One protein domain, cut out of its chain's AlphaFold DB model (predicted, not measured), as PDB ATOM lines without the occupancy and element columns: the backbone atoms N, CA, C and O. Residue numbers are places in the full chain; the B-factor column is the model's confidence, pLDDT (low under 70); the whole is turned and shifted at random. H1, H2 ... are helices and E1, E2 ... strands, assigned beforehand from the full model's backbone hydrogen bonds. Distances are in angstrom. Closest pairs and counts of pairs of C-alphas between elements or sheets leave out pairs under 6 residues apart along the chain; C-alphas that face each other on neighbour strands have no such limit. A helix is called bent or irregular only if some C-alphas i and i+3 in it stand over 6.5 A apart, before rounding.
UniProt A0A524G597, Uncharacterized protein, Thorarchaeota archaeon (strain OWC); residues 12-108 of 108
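AT A GLANCE: This is residues 12 to 108 of the 108 residues of an uncharacterized protein of Thorarchaeota archaeon (strain OWC) (UniProt A0A524G597). What shape is it? A rod: at one end H1 and H2 cover one face of the antiparallel sheet E1 E4 E2 E3, H2 runs on beyond the sheet, and H3 folds back to it from the other end. What makes it up? The printed part has 97 residues, with E1, H1, E2, E3, H2, H3 and E4 in chain order, mixed in class. It is only just loose, close to compact, with a radius of gyration of the C-alphas of 15.4 A and spans of 51 by 23 by 20 A.

HOW THE PARTS SIT: How do the strands pair? E4, residues 102 to 107, is antiparallel to E1, residues 12 to 14 (N 13 to O 104, 2.8 A), and to E2, residues 37 to 42 (N 105 to O 39, 2.8 A). E2 and E3, residues 51 to 53, form a hairpin, with N 40 and O 51 2.8 A apart. What is on the sheet? In two layers, helices on one face of a sheet, H1, residues 15 to 31, has a height of 8.5 A over the sheet, and H2, residues 56 to 74, lies over E3 on the same face, with a height of 10.0 A over the sheet. H3, residues 81 to 101, only grazes the sheet with residues 96 to 101. E1, H1, E2 and E3, H2 H3, E4 are split strand-helix-strand units, same-way strands with another between, both crossovers right-handed. How do the helices meet? H2 and H3 touch at a steep tilt of 56 degrees, opposite ways; their closest C-alphas, Met 70 and Thr 91, are 6.5 A apart. Every O i to N i+4 pair is within hydrogen-bond range in H1 and H2, and 14 of 17 in H3.

IN THESE COORDINATES: Where are the anchors? E1 begins at C-alpha 12, (-10.040, -9.911, -37.848), and E4 ends at C-alpha 107, (-16.217, -17.977, -37.493). How long are the helices? H1 measures 24.6 A, H2 27.3 A and H3 29.7 A; H3 has a kink of 34 degrees near residue 95 and is irregular, with C-alphas 97 and 100 7.8 A apart.

THE WHOLE: Is it unbroken? The printed part has no cut, and no link is long. How far does it reach, and where is confidence low? The two C-alphas farthest apart, of Asn 32 and Ser 78, are 51.3 A apart; residues 46 to 48 and 77 are under 70 in pLDDT.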
ATOM      1  N   GLU A  12      -9.773 -10.974 -38.810       84.69
ATOM      2  CA  GLU A  12     -10.040  -9.911 -37.848       84.69
ATOM      3  C   GLU A  12     -10.706  -8.732 -38.565       84.69
ATOM      4  O   GLU A  12     -10.334  -8.376 -39.684       84.69
ATOM      5  N   LEU A  13     -11.715  -8.160 -37.917       89.62
ATOM      6  CA  LEU A  13     -12.506  -7.035 -38.395       89.62
ATOM      7  C   LEU A  13     -12.342  -5.886 -37.409       89.62
ATOM      8  O   LEU A  13     -12.475  -6.092 -36.203       89.62
ATOM      9  N   TYR A  14     -12.123  -4.682 -37.914       90.31
ATOM     10  CA  TYR A  14     -11.889  -3.497 -37.101       90.31
ATOM     11  C   TYR A  14     -12.984  -2.459 -37.343       90.31
ATOM     12  O   TYR A  14     -13.170  -1.927 -38.443       90.31
ATOM     13  N   GLY A  15     -13.742  -2.186 -36.289       90.00
ATOM     14  CA  GLY A  15     -14.808  -1.201 -36.281       90.00
ATOM     15  C   GLY A  15     -16.079  -1.586 -37.032       90.00
ATOM     16  O   GLY A  15     -16.223  -2.626 -37.682       90.00
ATOM     17  N   TRP A  16     -17.061  -0.692 -36.924       90.19
ATOM     18  CA  TRP A  16     -18.436  -0.946 -37.353       90.19
ATOM     19  C   TRP A  16     -18.583  -1.204 -38.850       90.19
ATOM     20  O   TRP A  16     -19.420  -2.005 -39.258       90.19
ATOM     21  N   ASN A  17     -17.795  -0.525 -39.684       89.94
ATOM     22  CA  ASN A  17     -17.931  -0.655 -41.132       89.94
ATOM     23  C   ASN A  17     -17.458  -2.025 -41.632       89.94
ATOM     24  O   ASN A  17     -18.077  -2.587 -42.535       89.94
ATOM     25  N   GLU A  18     -16.387  -2.569 -41.050       92.25
ATOM     26  CA  GLU A  18     -15.907  -3.908 -41.398       92.25
ATOM     27  C   GLU A  18     -16.863  -4.983 -40.891       92.25
ATOM     28  O   GLU A  18     -17.241  -5.859 -41.667       92.25
ATOM     29  N   ILE A  19     -17.363  -4.848 -39.658       92.56
ATOM     30  CA  ILE A  19     -18.392  -5.742 -39.106       92.56
ATOM     31  C   ILE A  19     -19.649  -5.729 -39.977       92.56
ATOM     32  O   ILE A  19     -20.143  -6.787 -40.358       92.56
ATOM     33  N   ARG A  20     -20.135  -4.548 -40.377       91.94
ATOM     34  CA  ARG A  20     -21.308  -4.419 -41.256       91.94
ATOM     35  C   ARG A  20     -21.104  -5.144 -42.589       91.94
ATOM     36  O   ARG A  20     -21.987  -5.876 -43.019       91.94
ATOM     37  N   LYS A  21     -19.949  -4.962 -43.239       91.94
ATOM     38  CA  LYS A  21     -19.623  -5.651 -44.503       91.94
ATOM     39  C   LYS A  21     -19.489  -7.161 -44.314       91.94
ATOM     40  O   LYS A  21     -19.939  -7.929 -45.160       91.94
ATOM     41  N   ALA A  22     -18.882  -7.589 -43.212       92.31
ATOM     42  CA  ALA A  22     -18.734  -8.999 -42.894       92.31
ATOM     43  C   ALA A  22     -20.093  -9.660 -42.621       92.31
ATOM     44  O   ALA A  22     -20.306 -10.786 -43.062       92.31
ATOM     45  N   MET A  23     -21.037  -8.956 -41.990       92.75
ATOM     46  CA  MET A  23     -22.409  -9.443 -41.797       92.75
ATOM     47  C   MET A  23     -23.107  -9.736 -43.132       92.75
ATOM     48  O   MET A  23     -23.708 -10.798 -43.277       92.75
ATOM     49  N   GLU A  24     -22.949  -8.872 -44.145       92.12
ATOM     50  CA  GLU A  24     -23.471  -9.137 -45.501       92.12
ATOM     51  C   GLU A  24     -22.877 -10.425 -46.104       92.12
ATOM     52  O   GLU A  24     -23.529 -11.121 -46.887       92.12
ATOM     53  N   HIS A  25     -21.623 -10.748 -45.769       91.19
ATOM     54  CA  HIS A  25     -20.970 -11.978 -46.210       91.19
ATOM     55  C   HIS A  25     -21.462 -13.205 -45.431       91.19
ATOM     56  O   HIS A  25     -21.787 -14.222 -46.045       91.19
ATOM     57  N   VAL A  26     -21.579 -13.095 -44.106       91.44
ATOM     58  CA  VAL A  26     -22.116 -14.144 -43.228       91.44
ATOM     59  C   VAL A  26     -23.531 -14.531 -43.636       91.44
ATOM     60  O   VAL A  26     -23.809 -15.718 -43.776       91.44
ATOM     61  N   GLU A  27     -24.414 -13.571 -43.916       90.75
ATOM     62  CA  GLU A  27     -25.777 -13.878 -44.363       90.75
ATOM     63  C   GLU A  27     -25.794 -14.673 -45.671       90.75
ATOM     64  O   GLU A  27     -26.526 -15.657 -45.785       90.75
ATOM     65  N   LYS A  28     -24.941 -14.313 -46.639       91.44
ATOM     66  CA  LYS A  28     -24.803 -15.068 -47.897       91.44
ATOM     67  C   LYS A  28     -24.297 -16.490 -47.655       91.44
ATOM     68  O   LYS A  28     -24.798 -17.426 -48.270       91.44
ATOM     69  N   LEU A  29     -23.314 -16.667 -46.772       91.50
ATOM     70  CA  LEU A  29     -22.803 -17.992 -46.405       91.50
ATOM     71  C   LEU A  29     -23.894 -18.846 -45.741       91.50
ATOM     72  O   LEU A  29     -24.102 -19.993 -46.142       91.50
ATOM     73  N   ARG A  30     -24.655 -18.267 -44.809       91.25
ATOM     74  CA  ARG A  30     -25.768 -18.941 -44.122       91.25
ATOM     75  C   ARG A  30     -26.905 -19.318 -45.068       91.25
ATOM     76  O   ARG A  30     -27.439 -20.418 -44.960       91.25
ATOM     77  N   GLN A  31     -27.230 -18.468 -46.043       91.88
ATOM     78  CA  GLN A  31     -28.193 -18.797 -47.105       91.88
ATOM     79  C   GLN A  31     -27.753 -20.002 -47.951       91.88
ATOM     80  O   GLN A  31     -28.599 -20.744 -48.445       91.88
ATOM     81  N   ASN A  32     -26.443 -20.235 -48.068       93.06
ATOM     82  CA  ASN A  32     -25.867 -21.401 -48.741       93.06
ATOM     83  C   ASN A  32     -25.689 -22.620 -47.812       93.06
ATOM     84  O   ASN A  32     -25.084 -23.610 -48.219       93.06
ATOM     85  N   GLY A  33     -26.199 -22.566 -46.576       92.75
ATOM     86  CA  GLY A  33     -26.140 -23.664 -45.607       92.75
ATOM     87  C   GLY A  33     -24.839 -23.761 -44.804       92.75
ATOM     88  O   GLY A  33     -24.613 -24.777 -44.153       92.75
ATOM     89  N   VAL A  34     -23.984 -22.735 -44.840       93.06
ATOM     90  CA  VAL A  34     -22.746 -22.670 -44.044       93.06
ATOM     91  C   VAL A  34     -23.037 -22.025 -42.686       93.06
ATOM     92  O   VAL A  34     -23.645 -20.956 -42.641       93.06
ATOM     93  N   ASP A  35     -22.579 -22.621 -41.578       91.25
ATOM     94  CA  ASP A  35     -22.727 -22.035 -40.233       91.25
ATOM     95  C   ASP A  35     -21.704 -20.919 -39.976       91.25
ATOM     96  O   ASP A  35     -20.811 -21.023 -39.141       91.25
ATOM     97  N   ALA A  36     -21.832 -19.832 -40.734       92.19
ATOM     98  CA  ALA A  36     -21.026 -18.639 -40.543       92.19
ATOM     99  C   ALA A  36     -21.625 -17.733 -39.457       92.19
ATOM    100  O   ALA A  36     -22.852 -17.611 -39.335       92.19
ATOM    101  N   ARG A  37     -20.756 -17.065 -38.699       94.12
ATOM    102  CA  ARG A  37     -21.095 -16.101 -37.639       94.12
ATOM    103  C   ARG A  37     -19.955 -15.104 -37.428       94.12
ATOM    104  O   ARG A  37     -18.826 -15.359 -37.843       94.12
ATOM    105  N   ILE A  38     -20.236 -13.980 -36.780       94.25
ATOM    106  CA  ILE A  38     -19.222 -13.007 -36.353       94.25
ATOM    107  C   ILE A  38     -19.238 -12.908 -34.838       94.25
ATOM    108  O   ILE A  38     -20.257 -12.582 -34.247       94.25
ATOM    109  N   GLU A  39     -18.107 -13.161 -34.203       93.81
ATOM    110  CA  GLU A  39     -17.898 -12.812 -32.804       93.81
ATOM    111  C   GLU A  39     -17.456 -11.348 -32.725       93.81
ATOM    112  O   GLU A  39     -16.482 -10.979 -33.372       93.81
ATOM    113  N   VAL A  40     -18.176 -10.509 -31.979       92.62
ATOM    114  CA  VAL A  40     -17.854  -9.094 -31.754       92.62
ATOM    115  C   VAL A  40     -17.490  -8.869 -30.296       92.62
ATOM    116  O   VAL A  40     -18.169  -9.351 -29.388       92.62
ATOM    117  N   ILE A  41     -16.426  -8.102 -30.081       89.56
ATOM    118  CA  ILE A  41     -15.874  -7.769 -28.774       89.56
ATOM    119  C   ILE A  41     -15.704  -6.251 -28.687       89.56
ATOM    120  O   ILE A  41     -15.150  -5.625 -29.591       89.56
ATOM    121  N   ASP A  42     -16.158  -5.665 -27.578       88.06
ATOM    122  CA  ASP A  42     -15.770  -4.312 -27.176       88.06
ATOM    123  C   ASP A  42     -14.546  -4.410 -26.259       88.06
ATOM    124  O   ASP A  42     -14.642  -4.862 -25.117       88.06
ATOM    125  N   THR A  43     -13.386  -4.015 -26.778       84.31
ATOM    126  CA  THR A  43     -12.089  -4.178 -26.101       84.31
ATOM    127  C   THR A  43     -11.921  -3.320 -24.845       84.31
ATOM    128  O   THR A  43     -11.077  -3.632 -24.008       84.31
ATOM    129  N   ASP A  44     -12.727  -2.271 -24.674       77.06
ATOM    130  CA  ASP A  44     -12.645  -1.343 -23.535       77.06
ATOM    131  C   ASP A  44     -13.718  -1.629 -22.472       77.06
ATOM    132  O   ASP A  44     -13.667  -1.162 -21.330       77.06
ATOM    133  N   CYS A  45     -14.692  -2.470 -22.809       72.00
ATOM    134  CA  CYS A  45     -15.679  -2.948 -21.864       72.00
ATOM    135  C   CYS A  45     -15.265  -4.318 -21.308       72.00
ATOM    136  O   CYS A  45     -15.762  -5.352 -21.739       72.00
ATOM    137  N   ALA A  46     -14.415  -4.325 -20.275       65.69
ATOM    138  CA  ALA A  46     -13.975  -5.555 -19.594       65.69
ATOM    139  C   ALA A  46     -15.131  -6.436 -19.060       65.69
ATOM    140  O   ALA A  46     -14.944  -7.620 -18.796       65.69
ATOM    141  N   SER A  47     -16.324  -5.858 -18.887       67.12
ATOM    142  CA  SER A  47     -17.546  -6.547 -18.464       67.12
ATOM    143  C   SER A  47     -18.498  -6.904 -19.612       67.12
ATOM    144  O   SER A  47     -19.546  -7.490 -19.347       67.12
ATOM    145  N   CYS A  48     -18.203  -6.519 -20.855       68.94
ATOM    146  CA  CYS A  48     -19.032  -6.853 -22.007       68.94
ATOM    147  C   CYS A  48     -18.554  -8.195 -22.576       68.94
ATOM    148  O   CYS A  48     -17.438  -8.271 -23.091       68.94
ATOM    149  N   PRO A  49     -19.356  -9.269 -22.471       73.56
ATOM    150  CA  PRO A  49     -18.992 -10.540 -23.074       73.56
ATOM    151  C   PRO A  49     -18.927 -10.402 -24.597       73.56
ATOM    152  O   PRO A  49     -19.654  -9.602 -25.190       73.56
ATOM    153  N   ALA A  50     -18.078 -11.217 -25.222       85.75
ATOM    154  CA  ALA A  50     -18.099 -11.393 -26.666       85.75
ATOM    155  C   ALA A  50     -19.511 -11.813 -27.106       85.75
ATOM    156  O   ALA A  50     -20.109 -12.712 -26.505       85.75
ATOM    157  N   MET A  51     -20.048 -11.164 -28.135       90.50
ATOM    158  CA  MET A  51     -21.359 -11.495 -28.685       90.50
ATOM    159  C   MET A  51     -21.190 -12.162 -30.043       90.50
ATOM    160  O   MET A  51     -20.491 -11.655 -30.913       90.50
ATOM    161  N   THR A  52     -21.840 -13.305 -30.232       93.50
ATOM    162  CA  THR A  52     -21.881 -13.988 -31.526       93.50
ATOM    163  C   THR A  52     -23.090 -13.508 -32.317       93.50
ATOM    164  O   THR A  52     -24.213 -13.587 -31.833       93.50
ATOM    165  N   LEU A  53     -22.850 -13.038 -33.536       93.25
ATOM    166  CA  LEU A  53     -23.831 -12.479 -34.454       93.25
ATOM    167  C   LEU A  53     -23.998 -13.402 -35.662       93.25
ATOM    168  O   LEU A  53     -23.034 -13.760 -36.342       93.25
ATOM    169  N   CYS A  54     -25.238 -13.759 -35.946       91.75
ATOM    170  CA  CYS A  54     -25.687 -14.545 -37.090       91.75
ATOM    171  C   CYS A  54     -26.552 -13.719 -38.061       91.75
ATOM    172  O   CYS A  54     -26.806 -14.174 -39.178       91.75
ATOM    173  N   SER A  55     -27.019 -12.536 -37.643       89.88
ATOM    174  CA  SER A  55     -27.943 -11.666 -38.382       89.88
ATOM    175  C   SER A  55     -27.734 -10.169 -38.103       89.88
ATOM    176  O   SER A  55     -27.155  -9.778 -37.085       89.88
ATOM    177  N   PHE A  56     -28.232  -9.305 -38.997       90.06
ATOM    178  CA  PHE A  56     -28.236  -7.851 -38.765       90.06
ATOM    179  C   PHE A  56     -29.066  -7.422 -37.547       90.06
ATOM    180  O   PHE A  56     -28.758  -6.398 -36.935       90.06
ATOM    181  N   ASP A  57     -30.100  -8.183 -37.184       91.00
ATOM    182  CA  ASP A  57     -30.917  -7.883 -36.008       91.00
ATOM    183  C   ASP A  57     -30.105  -8.006 -34.712       91.00
ATOM    184  O   ASP A  57     -30.197  -7.124 -33.856       91.00
ATOM    185  N   GLU A  58     -29.241  -9.019 -34.604       91.56
ATOM    186  CA  GLU A  58     -28.335  -9.180 -33.458       91.56
ATOM    187  C   GLU A  58     -27.263  -8.082 -33.433       91.56
ATOM    188  O   GLU A  58     -26.921  -7.577 -32.366       91.56
ATOM    189  N   LEU A  59     -26.770  -7.628 -34.598       91.31
ATOM    190  CA  LEU A  59     -25.866  -6.470 -34.655       91.31
ATOM    191  C   LEU A  59     -26.551  -5.200 -34.123       91.31
ATOM    192  O   LEU A  59     -25.944  -4.426 -33.379       91.31
ATOM    193  N   ARG A  60     -27.823  -4.977 -34.480       91.00
ATOM    194  CA  ARG A  60     -28.607  -3.845 -33.961       91.00
ATOM    195  C   ARG A  60     -28.809  -3.957 -32.450       91.00
ATOM    196  O   ARG A  60     -28.713  -2.944 -31.753       91.00
ATOM    197  N   GLU A  61     -29.088  -5.155 -31.947       90.69
ATOM    198  CA  GLU A  61     -29.227  -5.411 -30.511       90.69
ATOM    199  C   GLU A  61     -27.920  -5.120 -29.765       90.69
ATOM    200  O   GLU A  61     -27.931  -4.365 -28.792       90.69
ATOM    201  N   PHE A  62     -26.785  -5.599 -30.280       89.44
ATOM    202  CA  PHE A  62     -25.459  -5.314 -29.726       89.44
ATOM    203  C   PHE A  62     -25.181  -3.810 -29.622       89.44
ATOM    204  O   PHE A  62     -24.807  -3.310 -28.557       89.44
ATOM    205  N   ILE A  63     -25.412  -3.065 -30.709       90.06
ATOM    206  CA  ILE A  63     -25.228  -1.606 -30.737       90.06
ATOM    207  C   ILE A  63     -26.143  -0.925 -29.713       90.06
ATOM    208  O   ILE A  63     -25.707  -0.010 -29.015       90.06
ATOM    209  N   SER A  64     -27.390  -1.386 -29.588       89.50
ATOM    210  CA  SER A  64     -28.360  -0.834 -28.637       89.50
ATOM    211  C   SER A  64     -27.915  -1.053 -27.191       89.50
ATOM    212  O   SER A  64     -27.902  -0.103 -26.410       89.50
ATOM    213  N   ILE A  65     -27.469  -2.266 -26.846       87.31
ATOM    214  CA  ILE A  65     -26.933  -2.593 -25.515       87.31
ATOM    215  C   ILE A  65     -25.723  -1.712 -25.200       87.31
ATOM    216  O   ILE A  65     -25.665  -1.094 -24.133       87.31
ATOM    217  N   ARG A  66     -24.780  -1.598 -26.146       86.50
ATOM    218  CA  ARG A  66     -23.596  -0.747 -25.985       86.50
ATOM    219  C   ARG A  66     -23.984   0.710 -25.751       86.50
ATOM    220  O   ARG A  66     -23.487   1.331 -24.814       86.50
ATOM    221  N   PHE A  67     -24.893   1.248 -26.558       88.44
ATOM    222  CA  PHE A  67     -25.369   2.622 -26.428       88.44
ATOM    223  C   PHE A  67     -26.045   2.870 -25.074       88.44
ATOM    224  O   PHE A  67     -25.717   3.840 -24.390       88.44
ATOM    225  N   THR A  68     -26.921   1.964 -24.628       87.50
ATOM    226  CA  THR A  68     -27.552   2.041 -23.301       87.50
ATOM    227  C   THR A  68     -26.520   2.000 -22.177       87.50
ATOM    228  O   THR A  68     -26.638   2.759 -21.218       87.50
ATOM    229  N   HIS A  69     -25.482   1.169 -22.290       84.56
ATOM    230  CA  HIS A  69     -24.393   1.133 -21.312       84.56
ATOM    231  C   HIS A  69     -23.613   2.452 -21.267       84.56
ATOM    232  O   HIS A  69     -23.297   2.939 -20.181       84.56
ATOM    233  N   MET A  70     -23.323   3.055 -22.423       85.75
ATOM    234  CA  MET A  70     -22.644   4.352 -22.481       85.75
ATOM    235  C   MET A  70     -23.501   5.468 -21.876       85.75
ATOM    236  O   MET A  70     -22.995   6.242 -21.066       85.75
ATOM    237  N   LEU A  71     -24.802   5.502 -22.193       87.00
ATOM    238  CA  LEU A  71     -25.746   6.435 -21.574       87.00
ATOM    239  C   LEU A  71     -25.817   6.231 -20.060       87.00
ATOM    240  O   LEU A  71     -25.717   7.194 -19.309       87.00
ATOM    241  N   GLY A  72     -25.923   4.985 -19.594       83.06
ATOM    242  CA  GLY A  72     -25.984   4.658 -18.168       83.06
ATOM    243  C   GLY A  72     -24.754   5.112 -17.375       83.06
ATOM    244  O   GLY A  72     -24.879   5.424 -16.197       83.06
ATOM    245  N   ARG A  73     -23.579   5.208 -18.013       80.75
ATOM    246  CA  ARG A  73     -22.375   5.796 -17.393       80.75
ATOM    247  C   ARG A  73     -22.442   7.323 -17.277       80.75
ATOM    248  O   ARG A  73     -21.783   7.878 -16.404       80.75
ATOM    249  N   GLY A  74     -23.182   7.993 -18.160       74.31
ATOM    250  CA  GLY A  74     -23.314   9.454 -18.179       74.31
ATOM    251  C   GLY A  74     -24.531   9.996 -17.424       74.31
ATOM    252  O   GLY A  74     -24.511  11.144 -16.983       74.31
ATOM    253  N   VAL A  75     -25.582   9.192 -17.244       78.88
ATOM    254  CA  VAL A  75     -26.790   9.597 -16.512       78.88
ATOM    255  C   VAL A  75     -26.532   9.558 -15.002       78.88
ATOM    256  O   VAL A  75     -26.278   8.505 -14.421       78.88
ATOM    257  N   THR A  76     -26.644  10.716 -14.347       71.62
ATOM    258  CA  THR A  76     -26.721  10.827 -12.879       71.62
ATOM    259  C   THR A  76     -28.180  10.743 -12.405       71.62
ATOM    260  O   THR A  76     -29.102  10.698 -13.216       71.62
ATOM    261  N   THR A  77     -28.431  10.718 -11.090       67.31
ATOM    262  CA  THR A  77     -29.787  10.551 -10.520       67.31
ATOM    263  C   THR A  77     -30.805  11.612 -10.954       67.31
ATOM    264  O   THR A  77     -32.004  11.351 -10.898       67.31
ATOM    265  N   SER A  78     -30.357  12.798 -11.372       78.19
ATOM    266  CA  SER A  78     -31.218  13.850 -11.918       78.19
ATOM    267  C   SER A  78     -30.457  14.656 -12.965       78.19
ATOM    268  O   SER A  78     -29.446  15.275 -12.639       78.19
ATOM    269  N   ILE A  79     -30.964  14.673 -14.195       83.50
ATOM    270  CA  ILE A  79     -30.410  15.419 -15.329       83.50
ATOM    271  C   ILE A  79     -31.504  16.328 -15.904       83.50
ATOM    272  O   ILE A  79     -32.682  15.954 -15.890       83.50
ATOM    273  N   SER A  80     -31.146  17.535 -16.347       87.31
ATOM    274  CA  SER A  80     -32.090  18.405 -17.059       87.31
ATOM    275  C   SER A  80     -32.365  17.861 -18.471       87.31
ATOM    276  O   SER A  80     -31.637  16.995 -18.954       87.31
ATOM    277  N   LEU A  81     -33.423  18.337 -19.139       84.50
ATOM    278  CA  LEU A  81     -33.720  17.896 -20.508       84.50
ATOM    279  C   LEU A  81     -32.605  18.309 -21.484       84.50
ATOM    280  O   LEU A  81     -32.165  17.481 -22.275       84.50
ATOM    281  N   ASP A  82     -32.105  19.541 -21.365       87.31
ATOM    282  CA  ASP A  82     -31.029  20.064 -22.214       87.31
ATOM    283  C   ASP A  82     -29.730  19.259 -22.024       87.31
ATOM    284  O   ASP A  82     -29.099  18.835 -22.994       87.31
ATOM    285  N   ASP A  83     -29.368  18.958 -20.770       85.69
ATOM    286  CA  ASP A  83     -28.198  18.127 -20.459       85.69
ATOM    287  C   ASP A  83     -28.376  16.682 -20.960       85.69
ATOM    288  O   ASP A  83     -27.408  16.024 -21.345       85.69
ATOM    289  N   PHE A  84     -29.610  16.166 -20.974       86.44
ATOM    290  CA  PHE A  84     -29.918  14.834 -21.495       86.44
ATOM    291  C   PHE A  84     -29.777  14.764 -23.019       86.44
ATOM    292  O   PHE A  84     -29.186  13.813 -23.536       86.44
ATOM    293  N   GLU A  85     -30.265  15.771 -23.745       88.62
ATOM    294  CA  GLU A  85     -30.076  15.877 -25.197       88.62
ATOM    295  C   GLU A  85     -28.589  15.990 -25.557       88.62
ATOM    296  O   GLU A  85     -28.110  15.290 -26.459       88.62
ATOM    297  N   GLN A  86     -27.833  16.799 -24.806       89.88
ATOM    298  CA  GLN A  86     -26.383  16.888 -24.960       89.88
ATOM    299  C   GLN A  86     -25.709  15.534 -24.703       89.88
ATOM    300  O   GLN A  86     -24.889  15.093 -25.512       89.88
ATOM    301  N   LEU A  87     -26.087  14.832 -23.631       88.50
ATOM    302  CA  LEU A  87     -25.545  13.514 -23.309       88.50
ATOM    303  C   LEU A  87     -25.814  12.487 -24.418       88.50
ATOM    304  O   LEU A  87     -24.916  11.713 -24.765       88.50
ATOM    305  N   ILE A  88     -27.021  12.471 -24.996       89.62
ATOM    306  CA  ILE A  88     -27.355  11.606 -26.140       89.62
ATOM    307  C   ILE A  88     -26.455  11.921 -27.332       89.62
ATOM    308  O   ILE A  88     -25.910  10.998 -27.945       89.62
ATOM    309  N   SER A  89     -26.297  13.206 -27.655       90.56
ATOM    310  CA  SER A  89     -25.463  13.657 -28.770       90.56
ATOM    311  C   SER A  89     -24.016  13.194 -28.594       90.56
ATOM    312  O   SER A  89     -23.484  12.477 -29.442       90.56
ATOM    313  N   GLU A  90     -23.415  13.478 -27.434       90.44
ATOM    314  CA  GLU A  90     -22.045  13.066 -27.118       90.44
ATOM    315  C   GLU A  90     -21.876  11.545 -27.129       90.44
ATOM    316  O   GLU A  90     -20.875  11.030 -27.628       90.44
ATOM    317  N   THR A  91     -22.855  10.812 -26.600       89.12
ATOM    318  CA  THR A  91     -22.818   9.345 -26.577       89.12
ATOM    319  C   THR A  91     -22.902   8.766 -27.983       89.12
ATOM    320  O   THR A  91     -22.195   7.810 -28.294       89.12
ATOM    321  N   THR A  92     -23.718   9.365 -28.851       88.44
ATOM    322  CA  THR A  92     -23.831   8.969 -30.258       88.44
ATOM    323  C   THR A  92     -22.520   9.221 -30.995       88.44
ATOM    324  O   THR A  92     -22.037   8.330 -31.688       88.44
ATOM    325  N   THR A  93     -21.899  10.387 -30.804       88.69
ATOM    326  CA  THR A  93     -20.576  10.687 -31.372       88.69
ATOM    327  C   THR A  93     -19.538   9.671 -30.903       88.69
ATOM    328  O   THR A  93     -18.902   9.022 -31.729       88.69
ATOM    329  N   ARG A  94     -19.434   9.429 -29.589       85.81
ATOM    330  CA  ARG A  94     -18.496   8.437 -29.034       85.81
ATOM    331  C   ARG A  94     -18.773   7.020 -29.539       85.81
ATOM    332  O   ARG A  94     -17.831   6.266 -29.751       85.81
ATOM    333  N   LEU A  95     -20.038   6.643 -29.752       86.44
ATOM    334  CA  LEU A  95     -20.402   5.317 -30.263       86.44
ATOM    335  C   LEU A  95     -19.737   5.022 -31.612       86.44
ATOM    336  O   LEU A  95     -19.293   3.893 -31.832       86.44
ATOM    337  N   PHE A  96     -19.661   6.020 -32.492       83.88
ATOM    338  CA  PHE A  96     -19.096   5.867 -33.832       83.88
ATOM    339  C   PHE A  96     -17.615   6.257 -33.917       83.88
ATOM    340  O   PHE A  96     -16.883   5.613 -34.666       83.88
ATOM    341  N   ASP A  97     -17.156   7.226 -33.123       83.75
ATOM    342  CA  ASP A  97     -15.747   7.641 -33.090       83.75
ATOM    343  C   ASP A  97     -14.853   6.596 -32.411       83.75
ATOM    344  O   ASP A  97     -13.728   6.363 -32.843       83.75
ATOM    345  N   GLU A  98     -15.354   5.888 -31.396       82.12
ATOM    346  CA  GLU A  98     -14.612   4.818 -30.715       82.12
ATOM    347  C   GLU A  98     -14.703   3.468 -31.451       82.12
ATOM    348  O   GLU A  98     -14.570   2.407 -30.838       82.12
ATOM    349  N   SER A  99     -14.940   3.490 -32.767       79.44
ATOM    350  CA  SER A  99     -15.092   2.273 -33.571       79.44
ATOM    351  C   SER A  99     -13.851   1.376 -33.558       79.44
ATOM    352  O   SER A  99     -14.002   0.160 -33.594       79.44
ATOM    353  N   ASP A 100     -12.654   1.938 -33.380       81.25
ATOM    354  CA  ASP A 100     -11.398   1.180 -33.259       81.25
ATOM    355  C   ASP A 100     -11.378   0.220 -32.054       81.25
ATOM    356  O   ASP A 100     -10.587  -0.720 -32.016       81.25
ATOM    357  N   ARG A 101     -12.256   0.431 -31.060       85.19
ATOM    358  CA  ARG A 101     -12.386  -0.449 -29.885       85.19
ATOM    359  C   ARG A 101     -13.211  -1.698 -30.165       85.19
ATOM    360  O   ARG A 101     -13.226  -2.612 -29.337       85.19
ATOM    361  N   ILE A 102     -13.911  -1.734 -31.294       89.75
ATOM    362  CA  ILE A 102     -14.783  -2.835 -31.674       89.75
ATOM    363  C   ILE A 102     -14.010  -3.759 -32.597       89.75
ATOM    364  O   ILE A 102     -13.649  -3.383 -33.712       89.75
ATOM    365  N   VAL A 103     -13.789  -4.982 -32.132       90.94
ATOM    366  CA  VAL A 103     -13.084  -6.013 -32.890       90.94
ATOM    367  C   VAL A 103     -14.058  -7.135 -33.198       90.94
ATOM    368  O   VAL A 103     -14.820  -7.566 -32.334       90.94
ATOM    369  N   GLY A 104     -14.055  -7.591 -34.443       91.44
ATOM    370  CA  GLY A 104     -14.843  -8.719 -34.906       91.44
ATOM    371  C   GLY A 104     -13.964  -9.872 -35.378       91.44
ATOM    372  O   GLY A 104     -12.841  -9.667 -35.834       91.44
ATOM    373  N   LYS A 105     -14.500 -11.087 -35.328       92.06
ATOM    374  CA  LYS A 105     -13.887 -12.285 -35.897       92.06
ATOM    375  C   LYS A 105     -14.941 -13.113 -36.612       92.06
ATOM    376  O   LYS A 105     -15.947 -13.485 -36.013       92.06
ATOM    377  N   ILE A 106     -14.708 -13.425 -37.884       90.69
ATOM    378  CA  ILE A 106     -15.569 -14.362 -38.617       90.69
ATOM    379  C   ILE A 106     -15.249 -15.790 -38.157       90.69
ATOM    380  O   ILE A 106     -14.086 -16.192 -38.124       90.69
ATOM    381  N   LEU A 107     -16.284 -16.556 -37.825       89.56
ATOM    382  CA  LEU A 107     -16.217 -17.977 -37.493       89.56
ATOM    383  C   LEU A 107     -17.053 -18.741 -38.533       89.56
ATOM    384  O   LEU A 107     -18.188 -18.344 -38.806       89.56
ATOM    385  N   ILE A 108     -16.483 -19.791 -39.130       83.75
ATOM    386  CA  ILE A 108     -17.074 -20.620 -40.199       83.75
ATOM    387  C   ILE A 108     -16.830 -22.094 -39.871       83.75
ATOM    388  O   ILE A 108     -15.726 -22.388 -39.357       83.75
TER     389      ILE A 108